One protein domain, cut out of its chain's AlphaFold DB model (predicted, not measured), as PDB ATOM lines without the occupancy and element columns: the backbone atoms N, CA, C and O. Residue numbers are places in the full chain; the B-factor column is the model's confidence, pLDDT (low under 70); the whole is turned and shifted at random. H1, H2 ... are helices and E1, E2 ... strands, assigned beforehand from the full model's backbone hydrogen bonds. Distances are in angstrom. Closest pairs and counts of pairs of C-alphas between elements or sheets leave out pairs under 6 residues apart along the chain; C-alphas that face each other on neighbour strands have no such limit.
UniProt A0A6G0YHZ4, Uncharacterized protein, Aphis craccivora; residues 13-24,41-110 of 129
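Overview. This is residues 13 to 24 and 41 to 110 of the 129 residues of an uncharacterized protein of Aphis craccivora (UniProt A0A6G0YHZ4). Two helices, H3 and H4, lie side by side and run the same way, while the chain between them returns through E1 and a long loop; two short helices, H1 and H2, sit apart from this pair, toward the end where H3 and H4 begin. The printed part has 82 residues with four named helices and one named strand, in the order H1, H2, H3, E1, H4. The class is mostly helix, though under half of the residues are in named elements. The whole is compact, with a radius of gyration of the C-alphas of 12.5 A and spans of 37 by 29 by 18 A.

Along the chain. H3, the longest helix, covers residues 61 to 73 and measures 18.4 A, starting with C-alpha 61 at (35.458, -7.682, 1.612). H4, residues 99 to 108, measures 14.3 A and ends with C-alpha 108 at (37.816, -16.958, -7.567). E1 is residues 77 to 79, 6.8 A; H1 is residues 42 to 47, 8.9 A; H2 is residues 53 to 56, 5.8 A.

Arrangement. H3 and H4 touch, their closest C-alphas, those of Gly 68 and Gly 107, being 4.2 A apart. They stand at a shallow tilt of 29 degrees. The closest C-alphas of H3 and E1, those of Phe 71 and Gly 77, are 6.8 A apart. E1 pairs with no named strand, but residues 13 to 14 pair with its residues 78 to 79, parallel. H1 and H2 are only just apart, at 8.5 A; each is apart from H3 and H4. In H1, H3 and H4 every O i to N i+4 pair is within hydrogen-bond range; H2 is too short for such a pair, and its one O i to N i+3 pair is not within range.

Size, cuts and confidence. The C-alphas farthest apart, those of Asn 50 and Gln 75, are 37.3 A from each other. Residues 25 to 40 are not printed, and C-alphas 24 and 41 are 26.3 A apart across the cut. The link from E1 to H4, with 19 residues, is long. The mean pLDDT of the printed part is 75.5, with residues 13 to 24, 41 and 50 to 57 under 70.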
ATOM      1  N   LEU A  13      41.084  -9.105 -16.826       49.12
ATOM      2  CA  LEU A  13      40.133  -8.105 -16.360       49.12
ATOM      3  C   LEU A  13      40.723  -7.385 -15.151       49.12
ATOM      4  O   LEU A  13      41.043  -8.007 -14.139       49.12
ATOM      5  N   ASP A  14      40.913  -6.075 -15.312       54.97
ATOM      6  CA  ASP A  14      41.533  -5.204 -14.319       54.97
ATOM      7  C   ASP A  14      40.499  -4.758 -13.279       54.97
ATOM      8  O   ASP A  14      39.528  -4.053 -13.576       54.97
ATOM      9  N   THR A  15      40.714  -5.169 -12.034       47.28
ATOM     10  CA  THR A  15      39.824  -4.865 -10.911       47.28
ATOM     11  C   THR A  15      39.834  -3.393 -10.501       47.28
ATOM     12  O   THR A  15      38.839  -2.946  -9.914       47.28
ATOM     13  N   TYR A  16      40.892  -2.644 -10.841       47.47
ATOM     14  CA  TYR A  16      40.992  -1.197 -10.634       47.47
ATOM     15  C   TYR A  16      40.034  -0.443 -11.563       47.47
ATOM     16  O   TYR A  16      39.261   0.404 -11.116       47.47
ATOM     17  N   SER A  17      39.986  -0.837 -12.836       44.53
ATOM     18  CA  SER A  17      39.049  -0.296 -13.831       44.53
ATOM     19  C   SER A  17      37.576  -0.645 -13.542       44.53
ATOM     20  O   SER A  17      36.670   0.023 -14.033       44.53
ATOM     21  N   LEU A  18      37.313  -1.634 -12.674       46.81
ATOM     22  CA  LEU A  18      35.979  -1.920 -12.121       46.81
ATOM     23  C   LEU A  18      35.593  -1.015 -10.934       46.81
ATOM     24  O   LEU A  18      34.534  -1.221 -10.339       46.81
ATOM     25  N   ASN A  19      36.456  -0.079 -10.528       48.69
ATOM     26  CA  ASN A  19      36.220   0.838  -9.411       48.69
ATOM     27  C   ASN A  19      35.760   2.242  -9.843       48.69
ATOM     28  O   ASN A  19      35.647   3.145  -9.016       48.69
ATOM     29  N   THR A  20      35.463   2.467 -11.125       44.62
ATOM     30  CA  THR A  20      34.734   3.679 -11.510       44.62
ATOM     31  C   THR A  20      33.269   3.466 -11.178       44.62
ATOM     32  O   THR A  20      32.704   2.445 -11.560       44.62
ATOM     33  N   CYS A  21      32.643   4.421 -10.496       49.28
ATOM     34  CA  CYS A  21      31.215   4.459 -10.183       49.28
ATOM     35  C   CYS A  21      30.320   4.581 -11.468       49.28
ATOM     36  O   CYS A  21      29.426   5.417 -11.560       49.28
ATOM     37  N   ASN A  22      30.583   3.757 -12.493       41.78
ATOM     38  CA  ASN A  22      29.925   3.636 -13.790       41.78
ATOM     39  C   ASN A  22      30.038   2.170 -14.291       41.78
ATOM     40  O   ASN A  22      31.143   1.701 -14.556       41.78
ATOM     41  N   PRO A  23      28.923   1.438 -14.465       42.56
ATOM     42  CA  PRO A  23      28.908  -0.004 -14.751       42.56
ATOM     43  C   PRO A  23      29.233  -0.394 -16.210       42.56
ATOM     44  O   PRO A  23      28.912  -1.502 -16.639       42.56
ATOM     45  N   LYS A  24      29.819   0.498 -17.015       42.34
ATOM     46  CA  LYS A  24      30.098   0.251 -18.437       42.34
ATOM     47  C   LYS A  24      31.483   0.764 -18.805       42.34
ATOM     48  O   LYS A  24      31.587   1.954 -19.054       42.34
ATOM     49  N   TYR A  41      48.469   4.584   1.361       62.22
ATOM     50  CA  TYR A  41      47.721   3.440   0.838       62.22
ATOM     51  C   TYR A  41      46.253   3.573   1.261       62.22
ATOM     52  O   TYR A  41      45.937   3.762   2.437       62.22
ATOM     53  N   LEU A  42      45.352   3.535   0.276       70.88
ATOM     54  CA  LEU A  42      43.948   3.933   0.418       70.88
ATOM     55  C   LEU A  42      43.223   3.182   1.545       70.88
ATOM     56  O   LEU A  42      42.522   3.808   2.339       70.88
ATOM     57  N   TYR A  43      43.425   1.865   1.654       73.19
ATOM     58  CA  TYR A  43      42.778   1.073   2.702       73.19
ATOM     59  C   TYR A  43      43.363   1.281   4.101       73.19
ATOM     60  O   TYR A  43      42.648   1.085   5.079       73.19
ATOM     61  N   GLY A  44      44.601   1.768   4.225       71.94
ATOM     62  CA  GLY A  44      45.132   2.219   5.514       71.94
ATOM     63  C   GLY A  44      44.333   3.395   6.062       71.94
ATOM     64  O   GLY A  44      43.846   3.351   7.189       71.94
ATOM     65  N   LEU A  45      44.104   4.401   5.215       74.06
ATOM     66  CA  LEU A  45      43.335   5.595   5.573       74.06
ATOM     67  C   LEU A  45      41.867   5.279   5.883       74.06
ATOM     68  O   LEU A  45      41.295   5.843   6.816       74.06
ATOM     69  N   VAL A  46      41.265   4.352   5.132       77.44
ATOM     70  CA  VAL A  46      39.925   3.821   5.428       77.44
ATOM     71  C   VAL A  46      39.878   3.239   6.839       77.44
ATOM     72  O   VAL A  46      38.984   3.548   7.624       77.44
ATOM     73  N   CYS A  47      40.873   2.433   7.190       80.38
ATOM     74  CA  CYS A  47      40.884   1.689   8.441       80.38
ATOM     75  C   CYS A  47      41.236   2.513   9.676       80.38
ATOM     76  O   CYS A  47      40.889   2.130  10.798       80.38
ATOM     77  N   GLU A  48      41.861   3.662   9.470       82.38
ATOM     78  CA  GLU A  48      42.047   4.699  10.481       82.38
ATOM     79  C   GLU A  48      40.801   5.587  10.655       82.38
ATOM     80  O   GLU A  48      40.746   6.388  11.586       82.38
ATOM     81  N   GLY A  49      39.780   5.428   9.801       73.56
ATOM     82  CA  GLY A  49      38.559   6.238   9.817       73.56
ATOM     83  C   GLY A  49      38.726   7.621   9.181       73.56
ATOM     84  O   GLY A  49      37.871   8.484   9.367       73.56
ATOM     85  N   ASN A  50      39.813   7.836   8.435       68.19
ATOM     86  CA  ASN A  50      40.137   9.108   7.784       68.19
ATOM     87  C   ASN A  50      39.415   9.291   6.439       68.19
ATOM     88  O   ASN A  50      39.365  10.400   5.908       68.19
ATOM     89  N   VAL A  51      38.879   8.207   5.873       67.12
ATOM     90  CA  VAL A  51      38.202   8.180   4.571       67.12
ATOM     91  C   VAL A  51      36.925   7.357   4.699       67.12
ATOM     92  O   VAL A  51      36.959   6.236   5.202       67.12
ATOM     93  N   ASP A  52      35.808   7.902   4.218       56.91
ATOM     94  CA  ASP A  52      34.543   7.179   4.095       56.91
ATOM     95  C   ASP A  52      34.176   6.904   2.627       56.91
ATOM     96  O   ASP A  52      34.729   7.470   1.674       56.91
ATOM     97  N   ASN A  53      33.199   6.024   2.436       54.66
ATOM     98  CA  ASN A  53      32.812   5.523   1.121       54.66
ATOM     99  C   ASN A  53      32.134   6.573   0.224       54.66
ATOM    100  O   ASN A  53      31.970   6.309  -0.968       54.66
ATOM    101  N   SER A  54      31.758   7.748   0.750       51.97
ATOM    102  CA  SER A  54      31.137   8.824  -0.035       51.97
ATOM    103  C   SER A  54      32.139   9.572  -0.922       51.97
ATOM    104  O   SER A  54      31.741  10.245  -1.872       51.97
ATOM    105  N   SER A  55      33.437   9.413  -0.645       55.69
ATOM    106  CA  SER A  55      34.507  10.177  -1.289       55.69
ATOM    107  C   SER A  55      35.290   9.407  -2.365       55.69
ATOM    108  O   SER A  55      35.795  10.038  -3.292       55.69
ATOM    109  N   MET A  56      35.396   8.067  -2.285       61.09
ATOM    110  CA  MET A  56      36.388   7.311  -3.086       61.09
ATOM    111  C   MET A  56      35.970   5.903  -3.583       61.09
ATOM    112  O   MET A  56      36.836   5.078  -3.866       61.09
ATOM    113  N   CYS A  57      34.669   5.600  -3.722       69.19
ATOM    114  CA  CYS A  57      34.161   4.287  -4.194       69.19
ATOM    115  C   CYS A  57      34.804   3.080  -3.430       69.19
ATOM    116  O   CYS A  57      35.111   2.045  -4.023       69.19
ATOM    117  N   ILE A  58      35.026   3.199  -2.112       76.50
ATOM    118  CA  ILE A  58      35.658   2.151  -1.283       76.50
ATOM    119  C   ILE A  58      34.857   0.839  -1.354       76.50
ATOM    120  O   ILE A  58      33.631   0.822  -1.224       76.50
ATOM    121  N   GLN A  59      35.564  -0.267  -1.573       80.81
ATOM    122  CA  GLN A  59      35.005  -1.614  -1.700       80.81
ATOM    123  C   GLN A  59      35.093  -2.366  -0.362       80.81
ATOM    124  O   GLN A  59      36.065  -2.241   0.378       80.81
ATOM    125  N   THR A  60      34.112  -3.205  -0.071       85.75
ATOM    126  CA  THR A  60      34.139  -4.113   1.085       85.75
ATOM    127  C   THR A  60      34.784  -5.455   0.730       85.75
ATOM    128  O   THR A  60      34.931  -5.804  -0.447       85.75
ATOM    129  N   SER A  61      35.073  -6.269   1.744       90.19
ATOM    130  CA  SER A  61      35.458  -7.682   1.612       90.19
ATOM    131  C   SER A  61      34.481  -8.437   0.712       90.19
ATOM    132  O   SER A  61      34.885  -9.196  -0.168       90.19
ATOM    133  N   ARG A  62      33.174  -8.171   0.864       87.50
ATOM    134  CA  ARG A  62      32.144  -8.789   0.027       87.50
ATOM    135  C   ARG A  62      32.234  -8.340  -1.431       87.50
ATOM    136  O   ARG A  62      32.120  -9.181  -2.315       87.50
ATOM    137  N   ASN A  63      32.479  -7.054  -1.693       85.75
ATOM    138  CA  ASN A  63      32.616  -6.557  -3.066       85.75
ATOM    139  C   ASN A  63      33.811  -7.201  -3.785       85.75
ATOM    140  O   ASN A  63      33.684  -7.616  -4.937       85.75
ATOM    141  N   PHE A  64      34.952  -7.331  -3.104       87.56
ATOM    142  CA  PHE A  64      36.123  -8.021  -3.649       87.56
ATOM    143  C   PHE A  64      35.864  -9.507  -3.906       87.56
ATOM    144  O   PHE A  64      36.224 -10.014  -4.970       87.56
ATOM    145  N   TYR A  65      35.178 -10.184  -2.984       90.12
ATOM    146  CA  TYR A  65      34.744 -11.564  -3.180       90.12
ATOM    147  C   TYR A  65      33.839 -11.726  -4.403       90.12
ATOM    148  O   TYR A  65      34.082 -12.596  -5.238       90.12
ATOM    149  N   ASP A  66      32.829 -10.868  -4.553       85.44
ATOM    150  CA  ASP A  66      31.897 -10.938  -5.680       85.44
ATOM    151  C   ASP A  66      32.602 -10.703  -7.025       85.44
ATOM    152  O   ASP A  66      32.276 -11.371  -8.005       85.44
ATOM    153  N   LYS A  67      33.626  -9.835  -7.072       83.25
ATOM    154  CA  LYS A  67      34.491  -9.675  -8.256       83.25
ATOM    155  C   LYS A  67      35.249 -10.965  -8.582       83.25
ATOM    156  O   LYS A  67      35.244 -11.402  -9.730       83.25
ATOM    157  N   GLY A  68      35.865 -11.597  -7.584       84.00
ATOM    158  CA  GLY A  68      36.546 -12.882  -7.760       84.00
ATOM    159  C   GLY A  68      35.606 -13.966  -8.289       84.00
ATOM    160  O   GLY A  68      35.918 -14.647  -9.268       84.00
ATOM    161  N   LYS A  69      34.414 -14.063  -7.690       86.31
ATOM    162  CA  LYS A  69      33.374 -15.003  -8.108       86.31
ATOM    163  C   LYS A  69      32.887 -14.737  -9.533       86.31
ATOM    164  O   LYS A  69      32.718 -15.677 -10.301       86.31
ATOM    165  N   TYR A  70      32.708 -13.475  -9.910       83.19
ATOM    166  CA  TYR A  70      32.330 -13.111 -11.273       83.19
ATOM    167  C   TYR A  70      33.341 -13.631 -12.307       83.19
ATOM    168  O   TYR A  70      32.944 -14.227 -13.306       83.19
ATOM    169  N   PHE A  71      34.647 -13.479 -12.057       79.75
ATOM    170  CA  PHE A  71      35.669 -14.001 -12.972       79.75
ATOM    171  C   PHE A  71      35.769 -15.523 -12.973       79.75
ATOM    172  O   PHE A  71      36.041 -16.101 -14.027       79.75
ATOM    173  N   HIS A  72      35.511 -16.170 -11.836       82.69
ATOM    174  CA  HIS A  72      35.359 -17.620 -11.785       82.69
ATOM    175  C   HIS A  72      34.221 -18.083 -12.701       82.69
ATOM    176  O   HIS A  72      34.427 -18.939 -13.559       82.69
ATOM    177  N   ASP A  73      33.039 -17.479 -12.552       82.38
ATOM    178  CA  ASP A  73      31.838 -17.843 -13.306       82.38
ATOM    179  C   ASP A  73      32.009 -17.560 -14.819       82.38
ATOM    180  O   ASP A  73      31.418 -18.248 -15.651       82.38
ATOM    181  N   LEU A  74      32.858 -16.592 -15.189       80.38
ATOM    182  CA  LEU A  74      33.261 -16.317 -16.575       80.38
ATOM    183  C   LEU A  74      34.383 -17.218 -17.113       80.38
ATOM    184  O   LEU A  74      34.688 -17.132 -18.302       80.38
ATOM    185  N   GLN A  75      35.018 -18.037 -16.270       82.00
ATOM    186  CA  GLN A  75      36.227 -18.798 -16.610       82.00
ATOM    187  C   GLN A  75      37.365 -17.901 -17.138       82.00
ATOM    188  O   GLN A  75      38.092 -18.262 -18.064       82.00
ATOM    189  N   ALA A  76      37.510 -16.709 -16.555       80.19
ATOM    190  CA  ALA A  76      38.517 -15.720 -16.931       80.19
ATOM    191  C   ALA A  76      39.724 -15.729 -15.976       80.19
ATOM    192  O   ALA A  76      39.665 -16.271 -14.869       80.19
ATOM    193  N   GLY A  77      40.832 -15.118 -16.402       77.69
ATOM    194  CA  GLY A  77      41.962 -14.824 -15.521       77.69
ATOM    195  C   GLY A  77      41.722 -13.535 -14.730       77.69
ATOM    196  O   GLY A  77      40.936 -12.681 -15.139       77.69
ATOM    197  N   ILE A  78      42.425 -13.374 -13.608       75.12
ATOM    198  CA  ILE A  78      42.381 -12.150 -12.796       75.12
ATOM    199  C   ILE A  78      43.737 -11.457 -12.855       75.12
ATOM    200  O   ILE A  78      44.769 -12.080 -12.605       75.12
ATOM    201  N   GLN A  79      43.722 -10.152 -13.119       77.81
ATOM    202  CA  GLN A  79      44.845  -9.270 -12.835       77.81
ATOM    203  C   GLN A  79      44.480  -8.383 -11.651       77.81
ATOM    204  O   GLN A  79      43.435  -7.737 -11.648       77.81
ATOM    205  N   VAL A  80      45.353  -8.340 -10.650       72.81
ATOM    206  CA  VAL A  80      45.231  -7.392  -9.542       72.81
ATOM    207  C   VAL A  80      46.264  -6.296  -9.752       72.81
ATOM    208  O   VAL A  80      47.460  -6.575  -9.831       72.81
ATOM    209  N   VAL A  81      45.790  -5.058  -9.874       73.81
ATOM    210  CA  VAL A  81      46.608  -3.849 -10.026       73.81
ATOM    211  C   VAL A  81      46.485  -3.016  -8.752       73.81
ATOM    212  O   VAL A  81      45.426  -2.996  -8.128       73.81
ATOM    213  N   GLY A  82      47.569  -2.341  -8.357       72.50
ATOM    214  CA  GLY A  82      47.580  -1.506  -7.154       72.50
ATOM    215  C   GLY A  82      47.551  -2.320  -5.861       72.50
ATOM    216  O   GLY A  82      46.812  -2.003  -4.939       72.50
ATOM    217  N   LEU A  83      48.315  -3.414  -5.776       75.69
ATOM    218  CA  LEU A  83      48.351  -4.226  -4.552       75.69
ATOM    219  C   LEU A  83      48.877  -3.434  -3.336       75.69
ATOM    220  O   LEU A  83      48.535  -3.735  -2.198       75.69
ATOM    221  N   ASP A  84      49.673  -2.397  -3.590       73.62
ATOM    222  CA  ASP A  84      50.154  -1.413  -2.623       73.62
ATOM    223  C   ASP A  84      49.049  -0.503  -2.061       73.62
ATOM    224  O   ASP A  84      49.269   0.105  -1.017       73.62
ATOM    225  N   VAL A  85      47.870  -0.420  -2.695       76.56
ATOM    226  CA  VAL A  85      46.730   0.352  -2.163       76.56
ATOM    227  C   VAL A  85      45.794  -0.460  -1.262       76.56
ATOM    228  O   VAL A  85      44.918   0.127  -0.622       76.56
ATOM    229  N   ASP A  86      45.968  -1.783  -1.204       81.12
ATOM    230  CA  ASP A  86      45.305  -2.662  -0.231       81.12
ATOM    231  C   ASP A  86      45.894  -2.435   1.177       81.12
ATOM    232  O   ASP A  86      46.861  -1.694   1.372       81.12
ATOM    233  N   ASP A  87      45.337  -3.096   2.185       83.44
ATOM    234  CA  ASP A  87      45.833  -3.053   3.557       83.44
ATOM    235  C   ASP A  87      47.070  -3.950   3.751       83.44
ATOM    236  O   ASP A  87      47.047  -4.959   4.464       83.44
ATOM    237  N   PHE A  88      48.173  -3.627   3.070       82.12
ATOM    238  CA  PHE A  88      49.415  -4.407   3.144       82.12
ATOM    239  C   PHE A  88      50.061  -4.369   4.540       82.12
ATOM    240  O   PHE A  88      50.772  -5.300   4.921       82.12
ATOM    241  N   GLY A  89      49.818  -3.294   5.300       82.31
ATOM    242  CA  GLY A  89      50.298  -3.106   6.671       82.31
ATOM    243  C   GLY A  89      49.437  -3.789   7.737       82.31
ATOM    244  O   GLY A  89      49.823  -3.815   8.904       82.31
ATOM    245  N   ASN A  90      48.293  -4.365   7.351       85.38
ATOM    246  CA  ASN A  90      47.265  -4.873   8.261       85.38
ATOM    247  C   ASN A  90      46.773  -3.824   9.287       85.38
ATOM    248  O   ASN A  90      46.487  -4.144  10.446       85.38
ATOM    249  N   THR A  91      46.684  -2.562   8.874       89.44
ATOM    250  CA  THR A  91      46.206  -1.421   9.669       89.44
ATOM    251  C   THR A  91      44.733  -1.583  10.044       89.44
ATOM    252  O   THR A  91      44.311  -1.205  11.141       89.44
ATOM    253  N   CYS A  92      43.955  -2.258   9.196       87.44
ATOM    254  CA  CYS A  92      42.578  -2.663   9.473       87.44
ATOM    255  C   CYS A  92      42.466  -3.742  10.550       87.44
ATOM    256  O   CYS A  92      41.356  -4.036  10.997       87.44
ATOM    257  N   GLN A  93      43.587  -4.326  10.988       92.81
ATOM    258  CA  GLN A  93      43.624  -5.419  11.960       92.81
ATOM    259  C   GLN A  93      42.735  -6.593  11.519       92.81
ATOM    260  O   GLN A  93      42.046  -7.221  12.326       92.81
ATOM    261  N   CYS A  94      42.742  -6.873  10.214       91.12
ATOM    262  CA  CYS A  94      42.103  -8.047   9.649       91.12
ATOM    263  C   CYS A  94      42.887  -9.313  10.033       91.12
ATOM    264  O   CYS A  94      43.959  -9.271  10.648       91.12
ATOM    265  N   ARG A  95      42.360 -10.479   9.634       91.12
ATOM    266  CA  ARG A  95      43.028 -11.777   9.842       91.12
ATOM    267  C   ARG A  95      44.446 -11.811   9.252       91.12
ATOM    268  O   ARG A  95      45.306 -12.512   9.781       91.12
ATOM    269  N   SER A  96      44.667 -11.091   8.159       85.88
ATOM    270  CA  SER A  96      45.950 -10.937   7.484       85.88
ATOM    271  C   SER A  96      45.986  -9.608   6.734       85.88
ATOM    272  O   SER A  96      44.934  -9.055   6.414       85.88
ATOM    273  N   ALA A  97      47.195  -9.157   6.392       86.75
ATOM    274  CA  ALA A  97      47.395  -8.126   5.378       86.75
ATOM    275  C   ALA A  97      46.709  -8.501   4.050       86.75
ATOM    276  O   ALA A  97      46.417  -9.677   3.811       86.75
ATOM    277  N   PHE A  98      46.505  -7.513   3.178       87.38
ATOM    278  CA  PHE A  98      45.918  -7.679   1.841       87.38
ATOM    279  C   PHE A  98      44.509  -8.297   1.849       87.38
ATOM    280  O   PHE A  98      44.206  -9.243   1.110       87.38
ATOM    281  N   ASN A  99      43.636  -7.809   2.733       90.56
ATOM    282  CA  ASN A  99      42.283  -8.346   2.884       90.56
ATOM    283  C   ASN A  99      41.466  -8.265   1.577       90.56
ATOM    284  O   ASN A  99      40.676  -9.172   1.297       90.56
ATOM    285  N   GLY A 100      41.680  -7.233   0.752       88.06
ATOM    286  CA  GLY A 100      41.050  -7.113  -0.563       88.06
ATOM    287  C   GLY A 100      41.471  -8.239  -1.509       88.06
ATOM    288  O   GLY A 100      40.615  -8.971  -2.018       88.06
ATOM    289  N   LEU A 101      42.781  -8.443  -1.691       89.06
ATOM    290  CA  LEU A 101      43.330  -9.524  -2.517       89.06
ATOM    291  C   LEU A 101      42.829 -10.902  -2.067       89.06
ATOM    292  O   LEU A 101      42.407 -11.707  -2.900       89.06
ATOM    293  N   TYR A 102      42.859 -11.185  -0.763       92.06
ATOM    294  CA  TYR A 102      42.427 -12.486  -0.256       92.06
ATOM    295  C   TYR A 102      40.941 -12.745  -0.495       92.06
ATOM    296  O   TYR A 102      40.569 -13.883  -0.780       92.06
ATOM    297  N   ASN A 103      40.097 -11.713  -0.447       91.81
ATOM    298  CA  ASN A 103      38.689 -11.862  -0.794       91.81
ATOM    299  C   ASN A 103      38.475 -12.061  -2.301       91.81
ATOM    300  O   ASN A 103      37.673 -12.921  -2.662       91.81
ATOM    301  N   ILE A 104      39.227 -11.379  -3.180       88.94
ATOM    302  CA  ILE A 104      39.222 -11.676  -4.628       88.94
ATOM    303  C   ILE A 104      39.585 -13.144  -4.866       88.94
ATOM    304  O   ILE A 104      38.869 -13.858  -5.568       88.94
ATOM    305  N   TYR A 105      40.679 -13.610  -4.260       89.25
ATOM    306  CA  TYR A 105      41.128 -14.992  -4.395       89.25
ATOM    307  C   TYR A 105      40.077 -15.978  -3.876       89.25
ATOM    308  O   TYR A 105      39.746 -16.933  -4.572       89.25
ATOM    309  N   ALA A 106      39.489 -15.709  -2.706       92.06
ATOM    310  CA  ALA A 106      38.442 -16.547  -2.131       92.06
ATOM    311  C   ALA A 106      37.210 -16.655  -3.041       92.06
ATOM    312  O   ALA A 106      36.666 -17.747  -3.196       92.06
ATOM    313  N   GLY A 107      36.791 -15.555  -3.673       89.12
ATOM    314  CA  GLY A 107      35.721 -15.579  -4.670       89.12
ATOM    315  C   GLY A 107      36.096 -16.402  -5.900       89.12
ATOM    316  O   GLY A 107      35.301 -17.214  -6.368       89.12
ATOM    317  N   TYR A 108      37.327 -16.244  -6.389       87.94
ATOM    318  CA  TYR A 108      37.816 -16.958  -7.567       87.94
ATOM    319  C   TYR A 108      37.924 -18.476  -7.363       87.94
ATOM    320  O   TYR A 108      37.718 -19.253  -8.293       87.94
ATOM    321  N   THR A 109      38.233 -18.920  -6.144       92.12
ATOM    322  CA  THR A 109      38.370 -20.340  -5.793       92.12
ATOM    323  C   THR A 109      37.107 -20.943  -5.172       92.12
ATOM    324  O   THR A 109      37.172 -22.055  -4.647       92.12
ATOM    325  N   ASN A 110      35.965 -20.237  -5.194       93.00
ATOM    326  CA  ASN A 110      34.725 -20.624  -4.496       93.00
ATOM    327  C   ASN A 110      34.943 -20.995  -3.012       93.00
ATOM    328  O   ASN A 110      34.316 -21.909  -2.477       93.00
TER     329      ASN A 110